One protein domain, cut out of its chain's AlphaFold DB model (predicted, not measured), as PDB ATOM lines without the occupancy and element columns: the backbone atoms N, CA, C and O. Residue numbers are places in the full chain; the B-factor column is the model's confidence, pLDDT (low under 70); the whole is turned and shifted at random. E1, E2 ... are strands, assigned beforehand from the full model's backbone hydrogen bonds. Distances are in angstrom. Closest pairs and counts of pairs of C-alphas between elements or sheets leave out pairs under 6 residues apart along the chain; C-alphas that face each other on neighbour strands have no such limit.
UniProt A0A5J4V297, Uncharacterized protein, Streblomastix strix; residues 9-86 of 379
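What this domain is: This is residues 9 to 86 of the 379 residues of an uncharacterized protein of Streblomastix strix (UniProt A0A5J4V297). There is little regular structure: one strongly twisted sheet, in which the long hairpin E1 and E2 is continued by the shorter E3 and E4, with long loops around it. The printed part has 78 residues, 28 of them in named strands, and no named helix: all strand. In chain order E1 E2 E3 E4 form a meander, each strand the antiparallel neighbour of the one before. The whole is compact, radius of gyration of the C-alphas 13.1 A, spanning 43 by 28 by 16 A.

Where its parts are: E1, residues 18 to 27, starts at C-alpha 18 (175.816, 136.290, 236.589), measures 22.2 A and bends by 74 degrees at residue 21. E2, residues 30 to 38, measures 24.2 A; E3, residues 51 to 55, 13.4 A. E4, residues 67 to 70, measures 9.1 A and ends at C-alpha 70 (165.474, 140.100, 223.151).

How they stand to each other: Within hydrogen-bond range are N 20 and O 36, 2.8 A, in hairpin E1 and E2; N 33 and O 54, 2.8 A, in hairpin E2 and E3; N 70 and O 51, 2.7 A, in hairpin E3 and E4. Edge strands E1 and E4 are apart.

The domain as a whole: The printed part has no cut. The farthest C-alphas, of Glu 41 and Pro 86, are 43.7 A apart. Links E2 to E3 and E3 to E4 are long. pLDDT is under 70 at residues 42, 44 to 49, 72 to 73 and 81 to 86.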
ATOM      1  N   GLN A   9     176.052 131.006 235.872       88.81
ATOM      2  CA  GLN A   9     177.474 131.152 235.535       88.81
ATOM      3  C   GLN A   9     177.840 132.633 235.417       88.81
ATOM      4  O   GLN A   9     176.962 133.480 235.278       88.81
ATOM      5  N   GLN A  10     179.127 132.958 235.488       89.69
ATOM      6  CA  GLN A  10     179.600 134.338 235.371       89.69
ATOM      7  C   GLN A  10     179.422 134.853 233.934       89.69
ATOM      8  O   GLN A  10     179.636 134.107 232.976       89.69
ATOM      9  N   HIS A  11     179.032 136.120 233.777       89.12
ATOM     10  CA  HIS A  11     178.899 136.744 232.463       89.12
ATOM     11  C   HIS A  11     180.273 136.816 231.771       89.12
ATOM     12  O   HIS A  11     181.241 137.254 232.399       89.12
ATOM     13  N   PRO A  12     180.388 136.446 230.482       84.88
ATOM     14  CA  PRO A  12     181.678 136.360 229.788       84.88
ATOM     15  C   PRO A  12     182.431 137.695 229.689       84.88
ATOM     16  O   PRO A  12     183.651 137.689 229.541       84.88
ATOM     17  N   PHE A  13     181.722 138.824 229.795       84.06
ATOM     18  CA  PHE A  13     182.298 140.171 229.684       84.06
ATOM     19  C   PHE A  13     182.231 140.998 230.973       84.06
ATOM     20  O   PHE A  13     182.927 142.003 231.097       84.06
ATOM     21  N   HIS A  14     181.426 140.583 231.955       85.19
ATOM     22  CA  HIS A  14     181.164 141.371 233.160       85.19
ATOM     23  C   HIS A  14     181.398 140.513 234.400       85.19
ATOM     24  O   HIS A  14     180.581 139.665 234.750       85.19
ATOM     25  N   LYS A  15     182.524 140.738 235.084       84.31
ATOM     26  CA  LYS A  15     182.965 139.890 236.205       84.31
ATOM     27  C   LYS A  15     181.992 139.888 237.391       84.31
ATOM     28  O   LYS A  15     181.926 138.897 238.111       84.31
ATOM     29  N   ASP A  16     181.210 140.944 237.566       84.94
ATOM     30  CA  ASP A  16     180.286 141.073 238.698       84.94
ATOM     31  C   ASP A  16     178.852 140.632 238.374       84.94
ATOM     32  O   ASP A  16     177.981 140.653 239.244       84.94
ATOM     33  N   ILE A  17     178.601 140.200 237.135       86.56
ATOM     34  CA  ILE A  17     177.274 139.818 236.649       86.56
ATOM     35  C   ILE A  17     177.216 138.304 236.451       86.56
ATOM     36  O   ILE A  17     178.166 137.683 235.974       86.56
ATOM     37  N   TYR A  18     176.077 137.709 236.798       87.69
ATOM     38  CA  TYR A  18     175.816 136.290 236.589       87.69
ATOM     39  C   TYR A  18     174.623 136.101 235.656       87.69
ATOM     40  O   TYR A  18     173.699 136.917 235.621       87.69
ATOM     41  N   ILE A  19     174.651 135.017 234.887       89.19
ATOM     42  CA  ILE A  19     173.618 134.659 233.920       89.19
ATOM     43  C   ILE A  19     173.109 133.243 234.123       89.19
ATOM     44  O   ILE A  19     173.831 132.362 234.589       89.19
ATOM     45  N   CYS A  20     171.857 133.023 233.746       86.56
ATOM     46  CA  CYS A  20     171.205 131.728 233.769       86.56
ATOM     47  C   CYS A  20     170.292 131.528 232.559       86.56
ATOM     48  O   CYS A  20     170.009 132.466 231.808       86.56
ATOM     49  N   ASN A  21     169.803 130.292 232.405       79.69
ATOM     50  CA  ASN A  21     168.972 129.866 231.274       79.69
ATOM     51  C   ASN A  21     169.630 130.171 229.920       79.69
ATOM     52  O   ASN A  21     168.941 130.543 228.970       79.69
ATOM     53  N   ASP A  22     170.955 130.047 229.857       81.38
ATOM     54  CA  ASP A  22     171.720 130.342 228.664       81.38
ATOM     55  C   ASP A  22     171.637 129.201 227.646       81.38
ATOM     56  O   ASP A  22     171.729 128.017 227.979       81.38
ATOM     57  N   TYR A  23     171.461 129.555 226.378       84.62
ATOM     58  CA  TYR A  23     171.663 128.639 225.265       84.62
ATOM     59  C   TYR A  23     172.180 129.397 224.050       84.62
ATOM     60  O   TYR A  23     171.955 130.598 223.894       84.62
ATOM     61  N   LYS A  24     172.904 128.681 223.192       87.25
ATOM     62  CA  LYS A  24     173.428 129.229 221.943       87.25
ATOM     63  C   LYS A  24     172.398 129.050 220.835       87.25
ATOM     64  O   LYS A  24     171.807 127.976 220.723       87.25
ATOM     65  N   ASP A  25     172.215 130.081 220.026       83.94
ATOM     66  CA  ASP A  25     171.324 130.074 218.865       83.94
ATOM     67  C   ASP A  25     171.925 130.928 217.736       83.94
ATOM     68  O   ASP A  25     172.971 131.561 217.907       83.94
ATOM     69  N   ILE A  26     171.271 130.935 216.577       78.50
ATOM     70  CA  ILE A  26     171.595 131.819 215.456       78.50
ATOM     71  C   ILE A  26     170.414 132.769 215.253       78.50
ATOM     72  O   ILE A  26     169.330 132.337 214.853       78.50
ATOM     73  N   ILE A  27     170.621 134.062 215.515       76.44
ATOM     74  CA  ILE A  27     169.606 135.112 215.338       76.44
ATOM     75  C   ILE A  27     170.135 136.121 214.322       76.44
ATOM     76  O   ILE A  27     171.265 136.594 214.436       76.44
ATOM     77  N   GLY A  28     169.332 136.419 213.298       77.56
ATOM     78  CA  GLY A  28     169.812 137.150 212.130       77.56
ATOM     79  C   GLY A  28     170.960 136.392 211.455       77.56
ATOM     80  O   GLY A  28     170.772 135.265 210.988       77.56
ATOM     81  N   ASN A  29     172.145 137.006 211.445       70.75
ATOM     82  CA  ASN A  29     173.368 136.461 210.847       70.75
ATOM     83  C   ASN A  29     174.465 136.127 211.879       70.75
ATOM     84  O   ASN A  29     175.602 135.885 211.481       70.75
ATOM     85  N   TYR A  30     174.149 136.120 213.177       77.69
ATOM     86  CA  TYR A  30     175.151 136.035 214.242       77.69
ATOM     87  C   TYR A  30     174.946 134.800 215.118       77.69
ATOM     88  O   TYR A  30     173.810 134.436 215.441       77.69
ATOM     89  N   HIS A  31     176.046 134.177 215.547       83.31
ATOM     90  CA  HIS A  31     176.015 133.264 216.683       83.31
ATOM     91  C   HIS A  31     175.828 134.081 217.951       83.31
ATOM     92  O   HIS A  31     176.627 134.966 218.272       83.31
ATOM     93  N   VAL A  32     174.773 133.756 218.686       87.25
ATOM     94  CA  VAL A  32     174.405 134.486 219.890       87.25
ATOM     95  C   VAL A  32     174.203 133.546 221.066       87.25
ATOM     96  O   VAL A  32     173.900 132.361 220.908       87.25
ATOM     97  N   MET A  33     174.359 134.088 222.265       89.88
ATOM     98  CA  MET A  33     173.941 133.473 223.512       89.88
ATOM     99  C   MET A  33     172.701 134.206 224.007       89.88
ATOM    100  O   MET A  33     172.749 135.400 224.286       89.88
ATOM    101  N   LEU A  34     171.589 133.490 224.120       88.94
ATOM    102  CA  LEU A  34     170.394 134.014 224.763       88.94
ATOM    103  C   LEU A  34     170.441 133.675 226.247       88.94
ATOM    104  O   LEU A  34     170.606 132.504 226.567       88.94
ATOM    105  N   HIS A  35     170.267 134.647 227.142       90.06
ATOM    106  CA  HIS A  35     170.373 134.419 228.590       90.06
ATOM    107  C   HIS A  35     169.474 135.348 229.424       90.06
ATOM    108  O   HIS A  35     168.779 136.218 228.904       90.06
ATOM    109  N   GLN A  36     169.451 135.146 230.744       89.69
ATOM    110  CA  GLN A  36     168.813 136.032 231.725       89.69
ATOM    111  C   GLN A  36     169.801 136.355 232.847       89.69
ATOM    112  O   GLN A  36     170.599 135.497 233.213       89.69
ATOM    113  N   TYR A  37     169.746 137.554 233.427       88.19
ATOM    114  CA  TYR A  37     170.601 137.902 234.568       88.19
ATOM    115  C   TYR A  37     170.117 137.247 235.881       88.19
ATOM    116  O   TYR A  37     168.925 137.289 236.209       88.19
ATOM    117  N   CYS A  38     171.051 136.677 236.650       85.50
ATOM    118  CA  CYS A  38     170.880 136.164 238.020       85.50
ATOM    119  C   CYS A  38     171.830 136.888 238.990       85.50
ATOM    120  O   CYS A  38     172.824 137.484 238.579       85.50
ATOM    121  N   ASN A  39     171.535 136.837 240.292       82.06
ATOM    122  CA  ASN A  39     172.536 137.116 241.324       82.06
ATOM    123  C   ASN A  39     173.463 135.892 241.525       82.06
ATOM    124  O   ASN A  39     173.201 134.816 240.984       82.06
ATOM    125  N   LYS A  40     174.524 136.034 242.335       79.44
ATOM    126  CA  LYS A  40     175.482 134.952 242.665       79.44
ATOM    127  C   LYS A  40     174.825 133.671 243.191       79.44
ATOM    128  O   LYS A  40     175.339 132.581 242.972       79.44
ATOM    129  N   GLU A  41     173.692 133.806 243.869       76.25
ATOM    130  CA  GLU A  41     172.937 132.711 244.487       76.25
ATOM    131  C   GLU A  41     171.924 132.072 243.516       76.25
ATOM    132  O   GLU A  41     171.173 131.176 243.894       76.25
ATOM    133  N   GLY A  42     171.874 132.530 242.258       67.19
ATOM    134  CA  GLY A  42     170.941 132.040 241.244       67.19
ATOM    135  C   GLY A  42     169.521 132.603 241.360       67.19
ATOM    136  O   GLY A  42     168.650 132.203 240.592       67.19
ATOM    137  N   SER A  43     169.268 133.548 242.265       70.56
ATOM    138  CA  SER A  43     167.994 134.263 242.371       70.56
ATOM    139  C   SER A  43     167.881 135.324 241.270       70.56
ATOM    140  O   SER A  43     168.821 136.074 240.994       70.56
ATOM    141  N   LYS A  44     166.723 135.389 240.602       64.31
ATOM    142  CA  LYS A  44     166.468 136.351 239.516       64.31
ATOM    143  C   LYS A  44     166.433 137.788 240.046       64.31
ATOM    144  O   LYS A  44     165.738 138.065 241.020       64.31
ATOM    145  N   ILE A  45     167.120 138.705 239.366       67.75
ATOM    146  CA  ILE A  45     167.074 140.152 239.651       67.75
ATOM    147  C   ILE A  45     165.734 140.723 239.137       67.75
ATOM    148  O   ILE A  45     165.189 140.210 238.164       67.75
ATOM    149  N   LEU A  46     165.198 141.777 239.768       51.34
ATOM    150  CA  LEU A  46     163.855 142.375 239.575       51.34
ATOM    151  C   LEU A  46     163.415 142.721 238.123       51.34
ATOM    152  O   LEU A  46     162.230 142.939 237.899       51.34
ATOM    153  N   ASN A  47     164.299 142.665 237.117       54.50
ATOM    154  CA  ASN A  47     163.963 142.732 235.676       54.50
ATOM    155  C   ASN A  47     163.797 141.340 234.998       54.50
ATOM    156  O   ASN A  47     163.743 141.224 233.770       54.50
ATOM    157  N   GLY A  48     163.722 140.271 235.798       53.31
ATOM    158  CA  GLY A  48     164.082 138.875 235.489       53.31
ATOM    159  C   GLY A  48     163.207 138.051 234.536       53.31
ATOM    160  O   GLY A  48     163.293 136.817 234.554       53.31
ATOM    161  N   ASN A  49     162.398 138.692 233.693       61.62
ATOM    162  CA  ASN A  49     161.691 138.014 232.599       61.62
ATOM    163  C   ASN A  49     162.174 138.421 231.204       61.62
ATOM    164  O   ASN A  49     161.827 137.744 230.239       61.62
ATOM    165  N   LYS A  50     162.986 139.476 231.080       76.94
ATOM    166  CA  LYS A  50     163.546 139.879 229.788       76.94
ATOM    167  C   LYS A  50     164.731 138.976 229.444       76.94
ATOM    168  O   LYS A  50     165.669 138.856 230.227       76.94
ATOM    169  N   GLN A  51     164.631 138.286 228.313       85.56
ATOM    170  CA  GLN A  51     165.735 137.527 227.737       85.56
ATOM    171  C   GLN A  51     166.696 138.531 227.093       85.56
ATOM    172  O   GLN A  51     166.237 139.477 226.462       85.56
ATOM    173  N   GLN A  52     167.995 138.365 227.292       90.12
ATOM    174  CA  GLN A  52     169.042 139.126 226.612       90.12
ATOM    175  C   GLN A  52     169.598 138.281 225.471       90.12
ATOM    176  O   GLN A  52     169.586 137.051 225.567       90.12
ATOM    177  N   VAL A  53     170.073 138.931 224.416       89.94
ATOM    178  CA  VAL A  53     170.837 138.328 223.326       89.94
ATOM    179  C   VAL A  53     172.231 138.939 223.322       89.94
ATOM    180  O   VAL A  53     172.370 140.149 223.212       89.94
ATOM    181  N   LEU A  54     173.251 138.095 223.439       90.50
ATOM    182  CA  LEU A  54     174.656 138.480 223.424       90.50
ATOM    183  C   LEU A  54     175.328 137.912 222.177       90.50
ATOM    184  O   LEU A  54     175.286 136.699 221.959       90.50
ATOM    185  N   CYS A  55     175.987 138.749 221.382       88.75
ATOM    186  CA  CYS A  55     176.827 138.275 220.289       88.75
ATOM    187  C   CYS A  55     178.047 137.531 220.843       88.75
ATOM    188  O   CYS A  55     178.756 138.049 221.702       88.75
ATOM    189  N   ILE A  56     178.314 136.319 220.350       87.44
ATOM    190  CA  ILE A  56     179.477 135.515 220.774       87.44
ATOM    191  C   ILE A  56     180.491 135.308 219.647       87.44
ATOM    192  O   ILE A  56     181.304 134.385 219.699       87.44
ATOM    193  N   GLU A  57     180.432 136.148 218.617       82.94
ATOM    194  CA  GLU A  57     181.401 136.141 217.527       82.94
ATOM    195  C   GLU A  57     182.781 136.608 218.017       82.94
ATOM    196  O   GLU A  57     182.898 137.568 218.781       82.94
ATOM    197  N   GLU A  58     183.833 135.935 217.553       77.81
ATOM    198  CA  GLU A  58     185.233 136.242 217.862       77.81
ATOM    199  C   GLU A  58     186.041 136.327 216.561       77.81
ATOM    200  O   GLU A  58     185.820 135.539 215.633       77.81
ATOM    201  N   PHE A  59     186.968 137.281 216.486       73.00
ATOM    202  CA  PHE A  59     187.908 137.434 215.381       73.00
ATOM    203  C   PHE A  59     189.260 137.946 215.870       73.00
ATOM    204  O   PHE A  59     189.306 138.936 216.589       73.00
ATOM    205  N   GLU A  60     190.347 137.269 215.489       72.06
ATOM    206  CA  GLU A  60     191.723 137.624 215.888       72.06
ATOM    207  C   GLU A  60     191.884 137.859 217.407       72.06
ATOM    208  O   GLU A  60     192.656 138.697 217.856       72.06
ATOM    209  N   GLY A  61     191.127 137.114 218.222       72.50
ATOM    210  CA  GLY A  61     191.108 137.254 219.682       72.50
ATOM    211  C   GLY A  61     190.216 138.385 220.215       72.50
ATOM    212  O   GLY A  61     190.022 138.492 221.425       72.50
ATOM    213  N   HIS A  62     189.614 139.196 219.341       75.19
ATOM    214  CA  HIS A  62     188.627 140.210 219.699       75.19
ATOM    215  C   HIS A  62     187.210 139.635 219.650       75.19
ATOM    216  O   HIS A  62     186.730 139.176 218.614       75.19
ATOM    217  N   ARG A  63     186.517 139.674 220.790       79.88
ATOM    218  CA  ARG A  63     185.123 139.232 220.912       79.88
ATOM    219  C   ARG A  63     184.165 140.392 220.727       79.88
ATOM    220  O   ARG A  63     184.420 141.490 221.216       79.88
ATOM    221  N   CYS A  64     183.039 140.129 220.076       82.12
ATOM    222  CA  CYS A  64     181.954 141.090 220.039       82.12
ATOM    223  C   CYS A  64     181.318 141.246 221.427       82.12
ATOM    224  O   CYS A  64     181.102 140.265 222.132       82.12
ATOM    225  N   THR A  65     181.012 142.487 221.800       83.31
ATOM    226  CA  THR A  65     180.410 142.850 223.091       83.31
ATOM    227  C   THR A  65     178.970 143.345 222.952       83.31
ATOM    228  O   THR A  65     178.438 143.924 223.893       83.31
ATOM    229  N   ALA A  66     178.351 143.189 221.777       87.69
ATOM    230  CA  ALA A  66     176.987 143.646 221.544       87.69
ATOM    231  C   ALA A  66     175.990 142.766 222.305       87.69
ATOM    232  O   ALA A  66     175.949 141.548 222.102       87.69
ATOM    233  N   GLU A  67     175.184 143.394 223.154       89.81
ATOM    234  CA  GLU A  67     174.165 142.741 223.966       89.81
ATOM    235  C   GLU A  67     172.891 143.589 224.000       89.81
ATOM    236  O   GLU A  67     172.951 144.788 224.273       89.81
ATOM    237  N   GLU A  68     171.736 142.978 223.734       88.88
ATOM    238  CA  GLU A  68     170.447 143.676 223.692       88.88
ATOM    239  C   GLU A  68     169.310 142.872 224.330       88.88
ATOM    240  O   GLU A  68     169.345 141.644 224.424       88.88
ATOM    241  N   ILE A  69     168.236 143.572 224.708       87.06
ATOM    242  CA  ILE A  69     167.011 142.939 225.201       87.06
ATOM    243  C   ILE A  69     166.297 142.243 224.039       87.06
ATOM    244  O   ILE A  69     165.797 142.883 223.116       87.06
ATOM    245  N   TYR A  70     166.145 140.928 224.139       82.75
ATOM    246  CA  TYR A  70     165.474 140.100 223.151       82.75
ATOM    247  C   TYR A  70     163.990 139.903 223.483       82.75
ATOM    248  O   TYR A  70     163.615 139.173 224.403       82.75
ATOM    249  N   ALA A  71     163.115 140.528 222.689       76.44
ATOM    250  CA  ALA A  71     161.660 140.416 222.841       76.44
ATOM    251  C   ALA A  71     161.036 139.197 222.123       76.44
ATOM    252  O   ALA A  71     159.814 139.049 222.119       76.44
ATOM    253  N   GLY A  72     161.853 138.311 221.537       63.25
ATOM    254  CA  GLY A  72     161.394 137.177 220.732       63.25
ATOM    255  C   GLY A  72     160.868 137.610 219.360       63.25
ATOM    256  O   GLY A  72     159.896 138.354 219.271       63.25
ATOM    257  N   LYS A  73     161.459 137.080 218.277       66.19
ATOM    258  CA  LYS A  73     161.160 137.406 216.859       66.19
ATOM    259  C   LYS A  73     161.735 138.729 216.328       66.19
ATOM    260  O   LYS A  73     161.386 139.106 215.213       66.19
ATOM    261  N   MET A  74     162.583 139.419 217.085       72.69
ATOM    262  CA  MET A  74     163.370 140.535 216.548       72.69
ATOM    263  C   MET A  74     164.615 139.990 215.845       72.69
ATOM    264  O   MET A  74     165.218 139.033 216.332       72.69
ATOM    265  N   ASP A  75     164.991 140.578 214.711       73.25
ATOM    266  CA  ASP A  75     166.311 140.334 214.135       73.25
ATOM    267  C   ASP A  75     167.332 141.106 214.968       73.25
ATOM    268  O   ASP A  75     167.228 142.319 215.125       73.25
ATOM    269  N   PHE A  76     168.296 140.386 215.533       79.56
ATOM    270  CA  PHE A  76     169.424 140.981 216.231       79.56
ATOM    271  C   PHE A  76     170.413 141.496 215.184       79.56
ATOM    272  O   PHE A  76     170.989 140.707 214.428       79.56
ATOM    273  N   GLN A  77     170.549 142.817 215.095       79.12
ATOM    274  CA  GLN A  77     171.434 143.499 214.155       79.12
ATOM    275  C   GLN A  77     172.318 144.467 214.924       79.12
ATOM    276  O   GLN A  77     171.817 145.312 215.654       79.12
ATOM    277  N   HIS A  78     173.626 144.349 214.741       77.75
ATOM    278  CA  HIS A  78     174.584 145.282 215.307       77.75
ATOM    279  C   HIS A  78     175.831 145.343 214.424       77.75
ATOM    280  O   HIS A  78     176.114 144.418 213.646       77.75
ATOM    281  N   ASP A  79     176.611 146.404 214.603       75.69
ATOM    282  CA  ASP A  79     177.934 146.514 214.005       75.69
ATOM    283  C   ASP A  79     178.858 145.528 214.714       75.69
ATOM    284  O   ASP A  79     179.268 145.686 215.867       75.69
ATOM    285  N   CYS A  80     179.060 144.390 214.062       76.12
ATOM    286  CA  CYS A  80     179.873 143.310 214.584       76.12
ATOM    287  C   CYS A  80     181.310 143.503 214.126       76.12
ATOM    288  O   CYS A  80     181.548 143.867 212.979       76.12
ATOM    289  N   VAL A  81     182.257 143.054 214.952       66.00
ATOM    290  CA  VAL A  81     183.698 142.923 214.630       66.00
ATOM    291  C   VAL A  81     183.954 142.087 213.351       66.00
ATOM    292  O   VAL A  81     185.067 141.988 212.852       66.00
ATOM    293  N   LYS A  82     182.902 141.467 212.808       61.47
ATOM    294  CA  LYS A  82     182.894 140.642 211.609       61.47
ATOM    295  C   LYS A  82     182.500 141.366 210.312       61.47
ATOM    296  O   LYS A  82     182.675 140.760 209.272       61.47
ATOM    297  N   GLN A  83     181.978 142.595 210.299       56.69
ATOM    298  CA  GLN A  83     181.399 143.158 209.058       56.69
ATOM    299  C   GLN A  83     182.382 143.287 207.864       56.69
ATOM    300  O   GLN A  83     181.924 143.190 206.730       56.69
ATOM    301  N   ASP A  84     183.703 143.349 208.089       56.22
ATOM    302  CA  ASP A  84     184.706 143.573 207.027       56.22
ATOM    303  C   ASP A  84     185.557 142.341 206.629       56.22
ATOM    304  O   ASP A  84     186.623 142.485 206.025       56.22
ATOM    305  N   GLN A  85     185.144 141.102 206.941       56.69
ATOM    306  CA  GLN A  85     185.997 139.927 206.666       56.69
ATOM    307  C   GLN A  85     185.785 139.283 205.285       56.69
ATOM    308  O   GLN A  85     184.646 138.989 204.892       56.69
ATOM    309  N   PRO A  86     186.874 138.889 204.593       47.22
ATOM    310  CA  PRO A  86     186.798 138.048 203.405       47.22
ATOM    311  C   PRO A  86     186.131 136.694 203.718       47.22
ATOM    312  O   PRO A  86     186.618 135.921 204.539       47.22
TER     313      PRO A  86